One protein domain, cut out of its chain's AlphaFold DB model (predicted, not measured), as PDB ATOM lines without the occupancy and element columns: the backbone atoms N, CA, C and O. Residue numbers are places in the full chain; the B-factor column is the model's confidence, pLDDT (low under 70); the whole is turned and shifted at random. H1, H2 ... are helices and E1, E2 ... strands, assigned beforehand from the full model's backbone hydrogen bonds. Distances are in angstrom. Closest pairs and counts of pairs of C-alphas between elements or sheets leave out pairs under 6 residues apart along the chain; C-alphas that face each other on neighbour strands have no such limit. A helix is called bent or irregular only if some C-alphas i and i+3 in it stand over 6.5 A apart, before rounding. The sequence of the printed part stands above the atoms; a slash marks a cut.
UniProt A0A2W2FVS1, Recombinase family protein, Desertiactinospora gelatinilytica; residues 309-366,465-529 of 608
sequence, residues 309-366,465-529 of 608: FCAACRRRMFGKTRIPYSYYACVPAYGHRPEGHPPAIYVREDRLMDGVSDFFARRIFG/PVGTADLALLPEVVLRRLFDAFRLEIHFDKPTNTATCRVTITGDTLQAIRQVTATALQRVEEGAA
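Overview. This is residues 309 to 366 and 465 to 529 of the 608 residues of the protein "Recombinase family protein" of Desertiactinospora gelatinilytica (UniProt A0A2W2FVS1). The model is drawn out from a strand end to a helix end: a small sheet of three strands, E1 E2 E3, stands at one end with the loop of residues 331 to 344 beyond it, and two helices, H2 and H3, lie side by side at the other. Between these ends lie the hairpin of E4 and E5 and the helix H1, which starts directly from E3 and passes E5. The printed part has 123 residues with three named helices and five named strands, in the order E1 E2 E3 H1 H2 E4 E5 H3; both sheets, E1 - E2 - E3 and E4 - E5, are antiparallel, and the class is mixed, helices and strands. The whole is only just compact, close to loose, with a radius of gyration of the C-alphas of 16.3 A, and it spans 51 by 37 by 23 A.

Along the chain. E1, residues 318 to 322, begins with C-alpha 318 at (41.890, 18.038, -47.372). E2, residues 325 to 330, is 16.2 A long, and E3 is residues 345 to 348. H1, residues 349 to 363, is 20.6 A long. E4 is residues 489 to 493 and E5 residues 498 to 502. H2 is residues 476 to 485, 14.0 A. H3, residues 507 to 528, is 32.0 A long and ends with C-alpha 528 at (8.929, 21.255, -55.132).

Arrangement. E1, E2 and E3 form a meander, each strand the antiparallel neighbour of the one before; their sheet is only just strongly twisted, with C-alphas up to 4.3 A off its best plane. N 320 and O 327 are 2.8 A apart across E1 and E2, and N 328 and O 347 are 2.8 A apart across E2 and E3. H1 only grazes this sheet, with residues 349 to 352; the closest C-alphas of E2 and H1 are those of Tyr 327 and Glu 349, 5.0 A. The closest C-alphas of H1 and E5 are those of Val 356 and Cys 501, 7.0 A. In the hairpin of E4 and E5, N 491 and O 500 are 2.9 A apart. Residues 309 to 310 pair in parallel with residues 491 to 492 of E4. H2 and H3 touch, closest at the C-alphas of Ala 485 and Ile 513, 5.5 A, at a shallow tilt of 31 degrees, opposite ways. H1 is apart from both H2 and H3. Every O i to N i+4 pair is within hydrogen-bond range in H1 and H2; in H3, 13 of 18 are. H3 is irregular, with C-alphas 508 and 511 7.4 A apart, and has a kink of 31 degrees near residue 514.

Size, cuts and confidence. The two C-alphas farthest apart are those of Gly 335 and Ala 529, 55.7 A. Residues 367 to 464 are not printed, and C-alphas 366 and 465 are 9.1 A apart across the cut. The link from E2 to E3 is long, with 14 residues. The mean pLDDT of the printed part is 82.4; residues 334 to 335, 507 to 509, 511 to 512 and 522 to 529 are under 70.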
ATOM      1  N   PHE A 309      37.680  15.805 -40.132       93.25
ATOM      2  CA  PHE A 309      38.863  15.533 -39.325       93.25
ATOM      3  C   PHE A 309      39.140  14.030 -39.283       93.25
ATOM      4  O   PHE A 309      38.230  13.206 -39.269       93.25
ATOM      5  N   CYS A 310      40.415  13.661 -39.239       91.00
ATOM      6  CA  CYS A 310      40.819  12.285 -38.995       91.00
ATOM      7  C   CYS A 310      40.685  11.967 -37.500       91.00
ATOM      8  O   CYS A 310      41.277  12.669 -36.683       91.00
ATOM      9  N   ALA A 311      39.979  10.895 -37.138       90.62
ATOM     10  CA  ALA A 311      39.825  10.494 -35.740       90.62
ATOM     11  C   ALA A 311      41.173  10.147 -35.078       90.62
ATOM     12  O   ALA A 311      41.435  10.583 -33.960       90.62
ATOM     13  N   ALA A 312      42.067   9.464 -35.802       86.31
ATOM     14  CA  ALA A 312      43.350   8.991 -35.277       86.31
ATOM     15  C   ALA A 312      44.381  10.106 -35.013       86.31
ATOM     16  O   ALA A 312      45.109  10.051 -34.032       86.31
ATOM     17  N   CYS A 313      44.470  11.128 -35.877       84.50
ATOM     18  CA  CYS A 313      45.456  12.212 -35.708       84.50
ATOM     19  C   CYS A 313      44.849  13.579 -35.387       84.50
ATOM     20  O   CYS A 313      45.587  14.553 -35.240       84.50
ATOM     21  N   ARG A 314      43.514  13.680 -35.348       84.94
ATOM     22  CA  ARG A 314      42.732  14.908 -35.109       84.94
ATOM     23  C   ARG A 314      42.997  16.038 -36.112       84.94
ATOM     24  O   ARG A 314      42.464  17.137 -35.972       84.94
ATOM     25  N   ARG A 315      43.787  15.785 -37.164       83.00
ATOM     26  CA  ARG A 315      44.058  16.759 -38.225       83.00
ATOM     27  C   ARG A 315      42.887  16.838 -39.186       83.00
ATOM     28  O   ARG A 315      42.248  15.839 -39.512       83.00
ATOM     29  N   ARG A 316      42.661  18.047 -39.687       88.56
ATOM     30  CA  ARG A 316      41.700  18.327 -40.748       88.56
ATOM     31  C   ARG A 316      42.117  17.630 -42.045       88.56
ATOM     32  O   ARG A 316      43.272  17.726 -42.459       88.56
ATOM     33  N   MET A 317      41.165  16.971 -42.687       91.31
ATOM     34  CA  MET A 317      41.349  16.316 -43.977       91.31
ATOM     35  C   MET A 317      41.196  17.335 -45.114       91.31
ATOM     36  O   MET A 317      40.409  18.280 -45.015       91.31
ATOM     37  N   PHE A 318      41.949  17.163 -46.198       88.25
ATOM     38  CA  PHE A 318      41.890  18.038 -47.372       88.25
ATOM     39  C   PHE A 318      41.187  17.348 -48.543       88.25
ATOM     40  O   PHE A 318      41.254  16.127 -48.681       88.25
ATOM     41  N   GLY A 319      40.511  18.131 -49.383       88.38
ATOM     42  CA  GLY A 319      39.834  17.621 -50.572       88.38
ATOM     43  C   GLY A 319      40.828  17.145 -51.633       88.38
ATOM     44  O   GLY A 319      41.838  17.803 -51.891       88.38
ATOM     45  N   LYS A 320      40.548  15.995 -52.241       87.00
ATOM     46  CA  LYS A 320      41.311  15.426 -53.353       87.00
ATOM     47  C   LYS A 320      40.358  14.732 -54.318       87.00
ATOM     48  O   LYS A 320      39.652  13.804 -53.934       87.00
ATOM     49  N   THR A 321      40.365  15.138 -55.581       85.81
ATOM     50  CA  THR A 321      39.551  14.500 -56.623       85.81
ATOM     51  C   THR A 321      40.362  13.427 -57.338       85.81
ATOM     52  O   THR A 321      41.521  13.642 -57.690       85.81
ATOM     53  N   ARG A 322      39.757  12.253 -57.516       85.31
ATOM     54  CA  ARG A 322      40.255  11.147 -58.337       85.31
ATOM     55  C   ARG A 322      39.088  10.670 -59.191       85.31
ATOM     56  O   ARG A 322      38.224   9.961 -58.682       85.31
ATOM     57  N   ILE A 323      39.044  11.110 -60.446       79.44
ATOM     58  CA  ILE A 323      37.925  10.851 -61.364       79.44
ATOM     59  C   ILE A 323      37.558   9.350 -61.328       79.44
ATOM     60  O   ILE A 323      38.463   8.522 -61.433       79.44
ATOM     61  N   PRO A 324      36.271   8.992 -61.136       84.06
ATOM     62  CA  PRO A 324      35.095   9.876 -61.123       84.06
ATOM     63  C   PRO A 324      34.715  10.463 -59.747       84.06
ATOM     64  O   PRO A 324      33.759  11.225 -59.661       84.06
ATOM     65  N   TYR A 325      35.435  10.149 -58.666       88.44
ATOM     66  CA  TYR A 325      35.029  10.483 -57.294       88.44
ATOM     67  C   TYR A 325      35.853  11.604 -56.643       88.44
ATOM     68  O   TYR A 325      37.019  11.850 -56.959       88.44
ATOM     69  N   SER A 326      35.252  12.266 -55.657       90.88
ATOM     70  CA  SER A 326      35.945  13.203 -54.767       90.88
ATOM     71  C   SER A 326      36.122  12.595 -53.385       90.88
ATOM     72  O   SER A 326      35.277  11.835 -52.917       90.88
ATOM     73  N   TYR A 327      37.243  12.912 -52.746       93.50
ATOM     74  CA  TYR A 327      37.634  12.359 -51.458       93.50
ATOM     75  C   TYR A 327      38.075  13.458 -50.501       93.50
ATOM     76  O   TYR A 327      38.628  14.474 -50.922       93.50
ATOM     77  N   TYR A 328      37.945  13.188 -49.209       94.44
ATOM     78  CA  TYR A 328      38.725  13.849 -48.172       94.44
ATOM     79  C   TYR A 328      39.877  12.935 -47.772       94.44
ATOM     80  O   TYR A 328      39.690  11.732 -47.571       94.44
ATOM     81  N   ALA A 329      41.081  13.501 -47.692       93.00
ATOM     82  CA  ALA A 329      42.314  12.772 -47.450       93.00
ATOM     83  C   ALA A 329      43.044  13.277 -46.198       93.00
ATOM     84  O   ALA A 329      43.182  14.483 -45.985       93.00
ATOM     85  N   CYS A 330      43.560  12.344 -45.401       92.56
ATOM     86  CA  CYS A 330      44.554  12.605 -44.366       92.56
ATOM     87  C   CYS A 330      45.867  11.939 -44.776       92.56
ATOM     88  O   CYS A 330      45.932  10.713 -44.863       92.56
ATOM     89  N   VAL A 331      46.901  12.740 -45.037       89.81
ATOM     90  CA  VAL A 331      48.227  12.255 -45.450       89.81
ATOM     91  C   VAL A 331      49.293  12.975 -44.615       89.81
ATOM     92  O   VAL A 331      49.848  13.980 -45.062       89.81
ATOM     93  N   PRO A 332      49.530  12.551 -43.360       83.44
ATOM     94  CA  PRO A 332      50.551  13.160 -42.518       83.44
ATOM     95  C   PRO A 332      51.953  12.846 -43.059       83.44
ATOM     96  O   PRO A 332      52.225  11.722 -43.492       83.44
ATOM     97  N   ALA A 333      52.854  13.833 -43.005       78.94
ATOM     98  CA  ALA A 333      54.266  13.641 -43.336       78.94
ATOM     99  C   ALA A 333      54.905  12.570 -42.433       78.94
ATOM    100  O   ALA A 333      54.475  12.401 -41.291       78.94
ATOM    101  N   TYR A 334      55.936  11.880 -42.933       69.19
ATOM    102  CA  TYR A 334      56.557  10.719 -42.278       69.19
ATOM    103  C   TYR A 334      56.926  10.976 -40.802       69.19
ATOM    104  O   TYR A 334      56.514  10.210 -39.942       69.19
ATOM    105  N   GLY A 335      57.567  12.111 -40.484       69.44
ATOM    106  CA  GLY A 335      57.937  12.478 -39.102       69.44
ATOM    107  C   GLY A 335      56.810  13.049 -38.228       69.44
ATOM    108  O   GLY A 335      57.041  13.416 -37.086       69.44
ATOM    109  N   HIS A 336      55.594  13.175 -38.758       71.31
ATOM    110  CA  HIS A 336      54.444  13.770 -38.068       71.31
ATOM    111  C   HIS A 336      53.245  12.813 -38.031       71.31
ATOM    112  O   HIS A 336      52.104  13.267 -37.875       71.31
ATOM    113  N   ARG A 337      53.466  11.520 -38.266       80.12
ATOM    114  CA  ARG A 337      52.434  10.487 -38.279       80.12
ATOM    115  C   ARG A 337      52.309   9.883 -36.874       80.12
ATOM    116  O   ARG A 337      53.309   9.376 -36.380       80.12
ATOM    117  N   PRO A 338      51.125   9.929 -36.238       79.12
ATOM    118  CA  PRO A 338      50.914   9.246 -34.966       79.12
ATOM    119  C   PRO A 338      51.032   7.730 -35.119       79.12
ATOM    120  O   PRO A 338      50.758   7.186 -36.193       79.12
ATOM    121  N   GLU A 339      51.387   7.057 -34.031       76.56
ATOM    122  CA  GLU A 339      51.401   5.599 -33.956       76.56
ATOM    123  C   GLU A 339      50.006   5.026 -34.280       76.56
ATOM    124  O   GLU A 339      48.982   5.592 -33.899       76.56
ATOM    125  N   GLY A 340      49.948   3.961 -35.085       77.69
ATOM    126  CA  GLY A 340      48.687   3.362 -35.547       77.69
ATOM    127  C   GLY A 340      47.951   4.106 -36.678       77.69
ATOM    128  O   GLY A 340      46.965   3.586 -37.201       77.69
ATOM    129  N   HIS A 341      48.410   5.283 -37.126       87.31
ATOM    130  CA  HIS A 341      47.799   5.987 -38.263       87.31
ATOM    131  C   HIS A 341      48.320   5.438 -39.614       87.31
ATOM    132  O   HIS A 341      49.520   5.531 -39.879       87.31
ATOM    133  N   PRO A 342      47.463   4.957 -40.542       86.12
ATOM    134  CA  PRO A 342      47.893   4.495 -41.867       86.12
ATOM    135  C   PRO A 342      48.614   5.573 -42.695       86.12
ATOM    136  O   PRO A 342      48.403   6.766 -42.471       86.12
ATOM    137  N   PRO A 343      49.410   5.221 -43.722       87.31
ATOM    138  CA  PRO A 343      50.116   6.216 -44.530       87.31
ATOM    139  C   PRO A 343      49.229   7.276 -45.175       87.31
ATOM    140  O   PRO A 343      49.624   8.437 -45.295       87.31
ATOM    141  N   ALA A 344      48.020   6.877 -45.555       90.62
ATOM    142  CA  ALA A 344      46.989   7.777 -46.010       90.62
ATOM    143  C   ALA A 344      45.610   7.214 -45.656       90.62
ATOM    144  O   ALA A 344      45.362   6.018 -45.797       90.62
ATOM    145  N   ILE A 345      44.706   8.096 -45.244       93.69
ATOM    146  CA  ILE A 345      43.290   7.785 -45.050       93.69
ATOM    147  C   ILE A 345      42.497   8.562 -46.093       93.69
ATOM    148  O   ILE A 345      42.709   9.764 -46.250       93.69
ATOM    149  N   TYR A 346      41.581   7.882 -46.778       94.00
ATOM    150  CA  TYR A 346      40.669   8.477 -47.750       94.00
ATOM    151  C   TYR A 346      39.233   8.104 -47.408       94.00
ATOM    152  O   TYR A 346      38.953   6.955 -47.062       94.00
ATOM    153  N   VAL A 347      38.332   9.065 -47.570       94.81
ATOM    154  CA  VAL A 347      36.886   8.870 -47.459       94.81
ATOM    155  C   VAL A 347      36.203   9.590 -48.612       94.81
ATOM    156  O   VAL A 347      36.630  10.682 -48.986       94.81
ATOM    157  N   ARG A 348      35.203   8.956 -49.232       94.12
ATOM    158  CA  ARG A 348      34.485   9.550 -50.365       94.12
ATOM    159  C   ARG A 348      33.591  10.699 -49.897       94.12
ATOM    160  O   ARG A 348      32.945  10.594 -48.861       94.12
ATOM    161  N   GLU A 349      33.564  11.775 -50.679       92.56
ATOM    162  CA  GLU A 349      32.760  12.971 -50.419       92.56
ATOM    163  C   GLU A 349      31.262  12.679 -50.468       92.56
ATOM    164  O   GLU A 349      30.553  13.104 -49.567       92.56
ATOM    165  N   ASP A 350      30.799  11.923 -51.464       91.25
ATOM    166  CA  ASP A 350      29.377  11.609 -51.630       91.25
ATOM    167  C   ASP A 350      28.827  10.820 -50.438       91.25
ATOM    168  O   ASP A 350      27.854  11.234 -49.830       91.25
ATOM    169  N   ARG A 351      29.539   9.781 -49.988       92.75
ATOM    170  CA  ARG A 351      29.146   9.001 -48.803       92.75
ATOM    171  C   ARG A 351      29.108   9.825 -47.518       92.75
ATOM    172  O   ARG A 351      28.272   9.563 -46.657       92.75
ATOM    173  N   LEU A 352      30.013  10.795 -47.367       92.81
ATOM    174  CA  LEU A 352      29.948  11.722 -46.238       92.81
ATOM    175  C   LEU A 352      28.768  12.681 -46.373       92.81
ATOM    176  O   LEU A 352      28.085  12.919 -45.385       92.81
ATOM    177  N   MET A 353      28.525  13.217 -47.568       91.62
ATOM    178  CA  MET A 353      27.399  14.115 -47.820       91.62
ATOM    179  C   MET A 353      26.056  13.423 -47.597       91.62
ATOM    180  O   MET A 353      25.201  14.022 -46.952       91.62
ATOM    181  N   ASP A 354      25.889  12.170 -48.023       90.56
ATOM    182  CA  ASP A 354      24.680  11.376 -47.771       90.56
ATOM    183  C   ASP A 354      24.420  11.251 -46.261       90.56
ATOM    184  O   ASP A 354      23.332  11.556 -45.776       90.56
ATOM    185  N   GLY A 355      25.449  10.870 -45.493       91.19
ATOM    186  CA  GLY A 355      25.340  10.712 -44.041       91.19
ATOM    187  C   GLY A 355      25.103  12.029 -43.297       91.19
ATOM    188  O   GLY A 355      24.338  12.066 -42.336       91.19
ATOM    189  N   VAL A 356      25.726  13.125 -43.742       92.12
ATOM    190  CA  VAL A 356      25.490  14.466 -43.182       92.12
ATOM    191  C   VAL A 356      24.069  14.933 -43.495       92.12
ATOM    192  O   VAL A 356      23.401  15.461 -42.611       92.12
ATOM    193  N   SER A 357      23.586  14.707 -44.716       90.38
ATOM    194  CA  SER A 357      22.220  15.061 -45.125       90.38
ATOM    195  C   SER A 357      21.188  14.299 -44.300       90.38
ATOM    196  O   SER A 357      20.298  14.917 -43.720       90.38
ATOM    197  N   ASP A 358      21.372  12.987 -44.135       88.94
ATOM    198  CA  ASP A 358      20.512  12.152 -43.292       88.94
ATOM    199  C   ASP A 358      20.539  12.589 -41.817       88.94
ATOM    200  O   ASP A 358      19.495  12.695 -41.169       88.94
ATOM    201  N   PHE A 359      21.725  12.927 -41.294       90.88
ATOM    202  CA  PHE A 359      21.884  13.442 -39.934       90.88
ATOM    203  C   PHE A 359      21.078  14.729 -39.711       90.88
ATOM    204  O   PHE A 359      20.313  14.807 -38.749       90.88
ATOM    205  N   PHE A 360      21.215  15.726 -40.591       90.38
ATOM    206  CA  PHE A 360      20.469  16.983 -40.473       90.38
ATOM    207  C   PHE A 360      18.964  16.766 -40.658       90.38
ATOM    208  O   PHE A 360      18.178  17.276 -39.857       90.38
ATOM    209  N   ALA A 361      18.563  15.964 -41.646       87.94
ATOM    210  CA  ALA A 361      17.161  15.676 -41.924       87.94
ATOM    211  C   ALA A 361      16.462  14.985 -40.744       87.94
ATOM    212  O   ALA A 361      15.360  15.379 -40.378       87.94
ATOM    213  N   ARG A 362      17.092  13.993 -40.100       87.69
ATOM    214  CA  ARG A 362      16.454  13.233 -39.008       87.69
ATOM    215  C   ARG A 362      16.633  13.862 -37.633       87.69
ATOM    216  O   ARG A 362      15.697  13.863 -36.839       87.69
ATOM    217  N   ARG A 363      17.840  14.348 -37.323       87.81
ATOM    218  CA  ARG A 363      18.218  14.748 -35.956       87.81
ATOM    219  C   ARG A 363      18.138  16.248 -35.697       87.81
ATOM    220  O   ARG A 363      18.160  16.632 -34.534       87.81
ATOM    221  N   ILE A 364      18.054  17.083 -36.736       89.06
ATOM    222  CA  ILE A 364      18.026  18.547 -36.588       89.06
ATOM    223  C   ILE A 364      16.700  19.133 -37.081       89.06
ATOM    224  O   ILE A 364      16.019  19.821 -36.320       89.06
ATOM    225  N   PHE A 365      16.310  18.844 -38.324       89.06
ATOM    226  CA  PHE A 365      15.104  19.409 -38.945       89.06
ATOM    227  C   PHE A 365      13.877  18.498 -38.855       89.06
ATOM    228  O   PHE A 365      12.757  18.974 -39.009       89.06
ATOM    229  N   GLY A 366      14.069  17.207 -38.586       85.81
ATOM    230  CA  GLY A 366      12.993  16.222 -38.553       85.81
ATOM    231  C   GLY A 366      12.045  16.406 -37.372       85.81
ATOM    232  O   GLY A 366      12.457  16.772 -36.274       85.81
ATOM    233  N   PRO A 465      13.505  25.659 -36.864       81.06
ATOM    234  CA  PRO A 465      12.311  25.264 -37.599       81.06
ATOM    235  C   PRO A 465      12.384  23.795 -38.033       81.06
ATOM    236  O   PRO A 465      13.446  23.287 -38.404       81.06
ATOM    237  N   VAL A 466      11.239  23.122 -37.953       84.31
ATOM    238  CA  VAL A 466      11.043  21.751 -38.434       84.31
ATOM    239  C   VAL A 466      10.696  21.814 -39.917       84.31
ATOM    240  O   VAL A 466       9.908  22.664 -40.326       84.31
ATOM    241  N   GLY A 467      11.276  20.930 -40.721       81.38
ATOM    242  CA  GLY A 467      11.015  20.871 -42.157       81.38
ATOM    243  C   GLY A 467      11.905  19.861 -42.874       81.38
ATOM    244  O   GLY A 467      12.717  19.170 -42.255       81.38
ATOM    245  N   THR A 468      11.754  19.770 -44.191       74.56
ATOM    246  CA  THR A 468      12.576  18.914 -45.051       74.56
ATOM    247  C   THR A 468      13.623  19.756 -45.774       74.56
ATOM    248  O   THR A 468      13.310  20.749 -46.422       74.56
ATOM    249  N   ALA A 469      14.892  19.364 -45.658       72.25
ATOM    250  CA  ALA A 469      15.986  19.980 -46.400       72.25
ATOM    251  C   ALA A 469      16.857  18.900 -47.036       72.25
ATOM    252  O   ALA A 469      17.470  18.110 -46.315       72.25
ATOM    253  N   ASP A 470      16.952  18.894 -48.366       74.25
ATOM    254  CA  ASP A 470      17.989  18.130 -49.055       74.25
ATOM    255  C   ASP A 470      19.250  18.991 -49.182       74.25
ATOM    256  O   ASP A 470      19.355  19.892 -50.019       74.25
ATOM    257  N   LEU A 471      20.224  18.720 -48.313       82.12
ATOM    258  CA  LEU A 471      21.484  19.455 -48.290       82.12
ATOM    259  C   LEU A 471      22.300  19.289 -49.579       82.12
ATOM    260  O   LEU A 471      23.136  20.149 -49.860       82.12
ATOM    261  N   ALA A 472      22.081  18.224 -50.356       73.00
ATOM    262  CA  ALA A 472      22.796  17.993 -51.608       73.00
ATOM    263  C   ALA A 472      22.377  18.974 -52.717       73.00
ATOM    264  O   ALA A 472      23.175  19.257 -53.611       73.00
ATOM    265  N   LEU A 473      21.160  19.521 -52.636       76.88
ATOM    266  CA  LEU A 473      20.604  20.464 -53.613       76.88
ATOM    267  C   LEU A 473      20.877  21.933 -53.256       76.88
ATOM    268  O   LEU A 473      20.675  22.827 -54.079       76.88
ATOM    269  N   LEU A 474      21.360  22.213 -52.041       81.75
ATOM    270  CA  LEU A 474      21.631  23.581 -51.612       81.75
ATOM    271  C   LEU A 474      22.876  24.161 -52.307       81.75
ATOM    272  O   LEU A 474      23.921  23.505 -52.366       81.75
ATOM    273  N   PRO A 475      22.843  25.441 -52.733       82.50
ATOM    274  CA  PRO A 475      24.037  26.125 -53.211       82.50
ATOM    275  C   PRO A 475      25.157  26.069 -52.165       82.50
ATOM    276  O   PRO A 475      24.913  26.335 -50.984       82.50
ATOM    277  N   GLU A 476      26.402  25.812 -52.589       80.69
ATOM    278  CA  GLU A 476      27.536  25.608 -51.667       80.69
ATOM    279  C   GLU A 476      27.680  26.753 -50.651       80.69
ATOM    280  O   GLU A 476      27.988  26.522 -49.484       80.69
ATOM    281  N   VAL A 477      27.422  27.999 -51.060       76.12
ATOM    282  CA  VAL A 477      27.470  29.170 -50.168       76.12
ATOM    283  C   VAL A 477      26.512  29.015 -48.981       76.12
ATOM    284  O   VAL A 477      26.892  29.296 -47.845       76.12
ATOM    285  N   VAL A 478      25.277  28.577 -49.240       80.81
ATOM    286  CA  VAL A 478      24.237  28.384 -48.218       80.81
ATOM    287  C   VAL A 478      24.587  27.181 -47.352       80.81
ATOM    288  O   VAL A 478      24.584  27.288 -46.129       80.81
ATOM    289  N   LEU A 479      24.994  26.078 -47.984       84.44
ATOM    290  CA  LEU A 479      25.393  24.848 -47.308       84.44
ATOM    291  C   LEU A 479      26.547  25.083 -46.316       84.44
ATOM    292  O   LEU A 479      26.502  24.646 -45.169       84.44
ATOM    293  N   ARG A 480      27.568  25.848 -46.716       83.75
ATOM    294  CA  ARG A 480      28.695  26.191 -45.836       83.75
ATOM    295  C   ARG A 480      28.296  27.114 -44.694       83.75
ATOM    296  O   ARG A 480      28.766  26.917 -43.578       83.75
ATOM    297  N   ARG A 481      27.434  28.104 -44.950       79.56
ATOM    298  CA  ARG A 481      26.887  28.961 -43.885       79.56
ATOM    299  C   ARG A 481      26.109  28.134 -42.868       79.56
ATOM    300  O   ARG A 481      26.239  28.387 -41.676       79.56
ATOM    301  N   LEU A 482      25.362  27.131 -43.331       85.62
ATOM    302  CA  LEU A 482      24.648  26.197 -42.468       85.62
ATOM    303  C   LEU A 482      25.641  25.413 -41.602       85.62
ATOM    304  O   LEU A 482      25.547  25.437 -40.379       85.62
ATOM    305  N   PHE A 483      26.657  24.795 -42.206       88.69
ATOM    306  CA  PHE A 483      27.680  24.047 -41.469       88.69
ATOM    307  C   PHE A 483      28.467  24.906 -40.474       88.69
ATOM    308  O   PHE A 483      28.762  24.443 -39.372       88.69
ATOM    309  N   ASP A 484      28.774  26.156 -40.825       81.56
ATOM    310  CA  ASP A 484      29.423  27.108 -39.921       81.56
ATOM    311  C   ASP A 484      28.510  27.483 -38.743       81.56
ATOM    312  O   ASP A 484      28.971  27.482 -37.598       81.56
ATOM    313  N   ALA A 485      27.223  27.747 -39.002       82.31
ATOM    314  CA  ALA A 485      26.236  28.099 -37.979       82.31
ATOM    315  C   ALA A 485      26.017  26.956 -36.975       82.31
ATOM    316  O   ALA A 485      26.009  27.189 -35.770       82.31
ATOM    317  N   PHE A 486      25.930  25.718 -37.469       86.62
ATOM    318  CA  PHE A 486      25.800  24.506 -36.652       86.62
ATOM    319  C   PHE A 486      27.133  23.976 -36.104       86.62
ATOM    320  O   PHE A 486      27.148  22.953 -35.420       86.62
ATOM    321  N   ARG A 487      28.257  24.645 -36.400       84.94
ATOM    322  CA  ARG A 487      29.614  24.240 -35.992       84.94
ATOM    323  C   ARG A 487      29.887  22.760 -36.280       84.94
ATOM    324  O   ARG A 487      30.342  22.024 -35.407       84.94
ATOM    325  N   LEU A 488      29.568  22.332 -37.499       91.19
ATOM    326  CA  LEU A 488      29.685  20.941 -37.914       91.19
ATOM    327  C   LEU A 488      31.130  20.438 -37.784       91.19
ATOM    328  O   LEU A 488      32.069  21.029 -38.317       91.19
ATOM    329  N   GLU A 489      31.292  19.292 -37.136       92.00
ATOM    330  CA  GLU A 489      32.518  18.508 -37.121       92.00
ATOM    331  C   GLU A 489      32.215  17.068 -37.528       92.00
ATOM    332  O   GLU A 489      31.291  16.438 -37.018       92.00
ATOM    333  N   ILE A 490      33.026  16.527 -38.430       95.06
ATOM    334  CA  ILE A 490      32.929  15.151 -38.907       95.06
ATOM    335  C   ILE A 490      34.256  14.478 -38.593       95.06
ATOM    336  O   ILE A 490      35.275  14.795 -39.204       95.06
ATOM    337  N   HIS A 491      34.256  13.549 -37.644       94.25
ATOM    338  CA  HIS A 491      35.443  12.770 -37.296       94.25
ATOM    339  C   HIS A 491      35.358  11.417 -37.988       94.25
ATOM    340  O   HIS A 491      34.495  10.605 -37.666       94.25
ATOM    341  N   PHE A 492      36.229  11.192 -38.968       95.19
ATOM    342  CA  PHE A 492      36.273   9.941 -39.711       95.19
ATOM    343  C   PHE A 492      37.290   8.983 -39.098       95.19
ATOM    344  O   PHE A 492      38.492   9.283 -39.046       95.19
ATOM    345  N   ASP A 493      36.798   7.827 -38.665       92.50
ATOM    346  CA  ASP A 493      37.593   6.734 -38.132       92.50
ATOM    347  C   ASP A 493      37.741   5.617 -39.169       92.50
ATOM    348  O   ASP A 493      36.768   5.007 -39.614       92.50
ATOM    349  N   LYS A 494      38.982   5.363 -39.596       90.19
ATOM    350  CA  LYS A 494      39.253   4.432 -40.697       90.19
ATOM    351  C   LYS A 494      39.138   2.953 -40.297       90.19
ATOM    352  O   LYS A 494      38.559   2.220 -41.096       90.19
ATOM    353  N   PRO A 495      39.663   2.505 -39.139       87.69
ATOM    354  CA  PRO A 495      39.502   1.133 -38.656       87.69
ATOM    355  C   PRO A 495      38.046   0.669 -38.585       87.69
ATOM    356  O   PRO A 495      37.726  -0.385 -39.122       87.69
ATOM    357  N   THR A 496      37.158   1.472 -37.992       89.50
ATOM    358  CA  THR A 496      35.723   1.140 -37.911       89.50
ATOM    359  C   THR A 496      34.943   1.535 -39.167       89.50
ATOM    360  O   THR A 496      33.800   1.129 -39.345       89.50
ATOM    361  N   ASN A 497      35.568   2.312 -40.058       90.81
ATOM    362  CA  ASN A 497      34.959   2.908 -41.245       90.81
ATOM    363  C   ASN A 497      33.703   3.739 -40.917       90.81
ATOM    364  O   ASN A 497      32.740   3.760 -41.685       90.81
ATOM    365  N   THR A 498      33.741   4.448 -39.786       92.50
ATOM    366  CA  THR A 498      32.617   5.222 -39.247       92.50
ATOM    367  C   THR A 498      32.923   6.716 -39.298       92.50
ATOM    368  O   THR A 498      34.039   7.146 -39.005       92.50
ATOM    369  N   ALA A 499      31.931   7.532 -39.659       93.44
ATOM    370  CA  ALA A 499      32.016   8.988 -39.577       93.44
ATOM    371  C   ALA A 499      31.120   9.489 -38.441       93.44
ATOM    372  O   ALA A 499      29.897   9.393 -38.517       93.44
ATOM    373  N   THR A 500      31.716  10.041 -37.388       92.06
ATOM    374  CA  THR A 500      30.964  10.657 -36.294       92.06
ATOM    375  C   THR A 500      30.684  12.113 -36.639       92.06
ATOM    376  O   THR A 500      31.596  12.942 -36.628       92.06
ATOM    377  N   CYS A 501      29.423  12.421 -36.938       91.75
ATOM    378  CA  CYS A 501      28.959  13.791 -37.134       91.75
ATOM    379  C   CYS A 501      28.573  14.413 -35.791       91.75
ATOM    380  O   CYS A 501      27.847  13.815 -34.997       91.75
ATOM    381  N   ARG A 502      29.054  15.627 -35.546       88.75
ATOM    382  CA  ARG A 502      28.747  16.429 -34.366       88.75
ATOM    383  C   ARG A 502      28.379  17.833 -34.812       88.75
ATOM    384  O   ARG A 502      29.097  18.440 -35.598       88.75
ATOM    385  N   VAL A 503      27.294  18.361 -34.266       88.56
ATOM    386  CA  VAL A 503      26.936  19.778 -34.372       88.56
ATOM    387  C   VAL A 503      26.905  20.380 -32.978       88.56
ATOM    388  O   VAL A 503      26.747  19.667 -31.987       88.56
ATOM    389  N   THR A 504      27.114  21.683 -32.877       85.12
ATOM    390  CA  THR A 504      27.059  22.411 -31.610       85.12
ATOM    391  C   THR A 504      26.153  23.614 -31.781       85.12
ATOM    392  O   THR A 504      26.469  24.527 -32.541       85.12
ATOM    393  N   ILE A 505      25.046  23.608 -31.041       83.38
ATOM    394  CA  ILE A 505      24.071  24.692 -30.989       83.38
ATOM    395  C   ILE A 505      24.282  25.424 -29.666       83.38
ATOM    396  O   ILE A 505      24.272  24.808 -28.603       83.38
ATOM    397  N   THR A 506      24.505  26.732 -29.725       76.81
ATOM    398  CA  THR A 506      24.582  27.598 -28.541       76.81
ATOM    399  C   THR A 506      23.568  28.730 -28.658       76.81
ATOM    400  O   THR A 506      23.215  29.118 -29.776       76.81
ATOM    401  N   GLY A 507      23.145  29.307 -27.527       69.69
ATOM    402  CA  GLY A 507      22.253  30.477 -27.517       69.69
ATOM    403  C   GLY A 507      22.766  31.613 -28.415       69.69
ATOM    404  O   GLY A 507      22.018  32.160 -29.215       69.69
ATOM    405  N   ASP A 508      24.078  31.857 -28.405       66.62
ATOM    406  CA  ASP A 508      24.712  32.871 -29.257       66.62
ATOM    407  C   ASP A 508      24.537  32.612 -30.764       66.62
ATOM    408  O   ASP A 508      24.450  33.547 -31.549       66.62
ATOM    409  N   THR A 509      24.489  31.346 -31.193       69.19
ATOM    410  CA  THR A 509      24.385  30.964 -32.617       69.19
ATOM    411  C   THR A 509      22.952  30.921 -33.139       69.19
ATOM    412  O   THR A 509      22.744  30.791 -34.343       69.19
ATOM    413  N   LEU A 510      21.961  31.058 -32.258       76.62
ATOM    414  CA  LEU A 510      20.558  30.781 -32.553       76.62
ATOM    415  C   LEU A 510      19.996  31.674 -33.667       76.62
ATOM    416  O   LEU A 510      19.303  31.190 -34.557       76.62
ATOM    417  N   GLN A 511      20.325  32.970 -33.667       69.94
ATOM    418  CA  GLN A 511      19.841  33.908 -34.685       69.94
ATOM    419  C   GLN A 511      20.402  33.581 -36.076       69.94
ATOM    420  O   GLN A 511      19.651  33.554 -37.053       69.94
ATOM    421  N   ALA A 512      21.702  33.282 -36.158       68.75
ATOM    422  CA  ALA A 512      22.348  32.879 -37.404       68.75
ATOM    423  C   ALA A 512      21.783  31.542 -37.909       68.75
ATOM    424  O   ALA A 512      21.467  31.413 -39.091       68.75
ATOM    425  N   ILE A 513      21.582  30.577 -37.003       79.06
ATOM    426  CA  ILE A 513      20.941  29.297 -37.314       79.06
ATOM    427  C   ILE A 513      19.531  29.526 -37.870       79.06
ATOM    428  O   ILE A 513      19.227  28.998 -38.936       79.06
ATOM    429  N   ARG A 514      18.688  30.346 -37.229       77.50
ATOM    430  CA  ARG A 514      17.322  30.629 -37.709       77.50
ATOM    431  C   ARG A 514      17.311  31.230 -39.112       77.50
ATOM    432  O   ARG A 514      16.580  30.743 -39.967       77.50
ATOM    433  N   GLN A 515      18.131  32.251 -39.362       74.69
ATOM    434  CA  GLN A 515      18.185  32.925 -40.666       74.69
ATOM    435  C   GLN A 515      18.635  31.982 -41.786       74.69
ATOM    436  O   GLN A 515      18.017  31.924 -42.851       74.69
ATOM    437  N   VAL A 516      19.706  31.222 -41.543       75.62
ATOM    438  CA  VAL A 516      20.253  30.305 -42.548       75.62
ATOM    439  C   VAL A 516      19.327  29.107 -42.756       75.62
ATOM    440  O   VAL A 516      19.142  28.688 -43.894       75.62
ATOM    441  N   THR A 517      18.694  28.600 -41.694       77.12
ATOM    442  CA  THR A 517      17.749  27.479 -41.794       77.12
ATOM    443  C   THR A 517      16.473  27.891 -42.524       77.12
ATOM    444  O   THR A 517      16.033  27.156 -43.397       77.12
ATOM    445  N   ALA A 518      15.922  29.082 -42.261       73.06
ATOM    446  CA  ALA A 518      14.777  29.600 -43.015       73.06
ATOM    447  C   ALA A 518      15.089  29.703 -44.517       73.06
ATOM    448  O   ALA A 518      14.314  29.235 -45.342       73.06
ATOM    449  N   THR A 519      16.279  30.209 -44.865       72.56
ATOM    450  CA  THR A 519      16.742  30.280 -46.265       72.56
ATOM    451  C   THR A 519      16.904  28.892 -46.895       72.56
ATOM    452  O   THR A 519      16.654  28.715 -48.085       72.56
ATOM    453  N   ALA A 520      17.375  27.910 -46.119       72.69
ATOM    454  CA  ALA A 520      17.574  26.542 -46.588       72.69
ATOM    455  C   ALA A 520      16.245  25.791 -46.782       72.69
ATOM    456  O   ALA A 520      16.129  25.045 -47.746       72.69
ATOM    457  N   LEU A 521      15.259  26.009 -45.903       71.81
ATOM    458  CA  LEU A 521      13.944  25.361 -45.960       71.81
ATOM    459  C   LEU A 521      13.022  25.984 -47.023       71.81
ATOM    460  O   LEU A 521      12.427  25.244 -47.796       71.81
ATOM    461  N   GLN A 522      12.968  27.318 -47.144       68.00
ATOM    462  CA  GLN A 522      12.124  28.002 -48.145       68.00
ATOM    463  C   GLN A 522      12.461  27.606 -49.591       68.00
ATOM    464  O   GLN A 522      11.577  27.470 -50.430       68.00
ATOM    465  N   ARG A 523      13.740  27.357 -49.893       60.84
ATOM    466  CA  ARG A 523      14.166  26.968 -51.248       60.84
ATOM    467  C   ARG A 523      13.767  25.557 -51.658       60.84
ATOM    468  O   ARG A 523      13.773  25.254 -52.846       60.84
ATOM    469  N   VAL A 524      13.454  24.695 -50.696       54.94
ATOM    470  CA  VAL A 524      12.952  23.348 -50.987       54.94
ATOM    471  C   VAL A 524      11.467  23.404 -51.342       54.94
ATOM    472  O   VAL A 524      11.041  22.669 -52.226       54.94
ATOM    473  N   GLU A 525      10.704  24.320 -50.738       50.62
ATOM    474  CA  GLU A 525       9.298  24.563 -51.093       50.62
ATOM    475  C   GLU A 525       9.160  25.154 -52.507       50.62
ATOM    476  O   GLU A 525       8.333  24.683 -53.284       50.62
ATOM    477  N   GLU A 526      10.018  26.108 -52.889       49.44
ATOM    478  CA  GLU A 526      10.044  26.668 -54.253       49.44
ATOM    479  C   GLU A 526      10.457  25.625 -55.311       49.44
ATOM    480  O   GLU A 526       9.882  25.592 -56.395       49.44
ATOM    481  N   GLY A 527      11.405  24.733 -54.993       43.28
ATOM    482  CA  GLY A 527      11.850  23.666 -55.901       43.28
ATOM    483  C   GLY A 527      10.888  22.475 -56.024       43.28
ATOM    484  O   GLY A 527      10.972  21.731 -56.996       43.28
ATOM    485  N   ALA A 528       9.972  22.284 -55.068       40.59
ATOM    486  CA  ALA A 528       8.929  21.255 -55.132       40.59
ATOM    487  C   ALA A 528       7.677  21.715 -55.905       40.59
ATOM    488  O   ALA A 528       6.908  20.877 -56.366       40.59
ATOM    489  N   ALA A 529       7.477  23.029 -56.065       32.59
ATOM    490  CA  ALA A 529       6.360  23.603 -56.819       32.59
ATOM    491  C   ALA A 529       6.604  23.668 -58.342       32.59
ATOM    492  O   ALA A 529       5.681  23.962 -59.099       32.59
TER     493      ALA A 529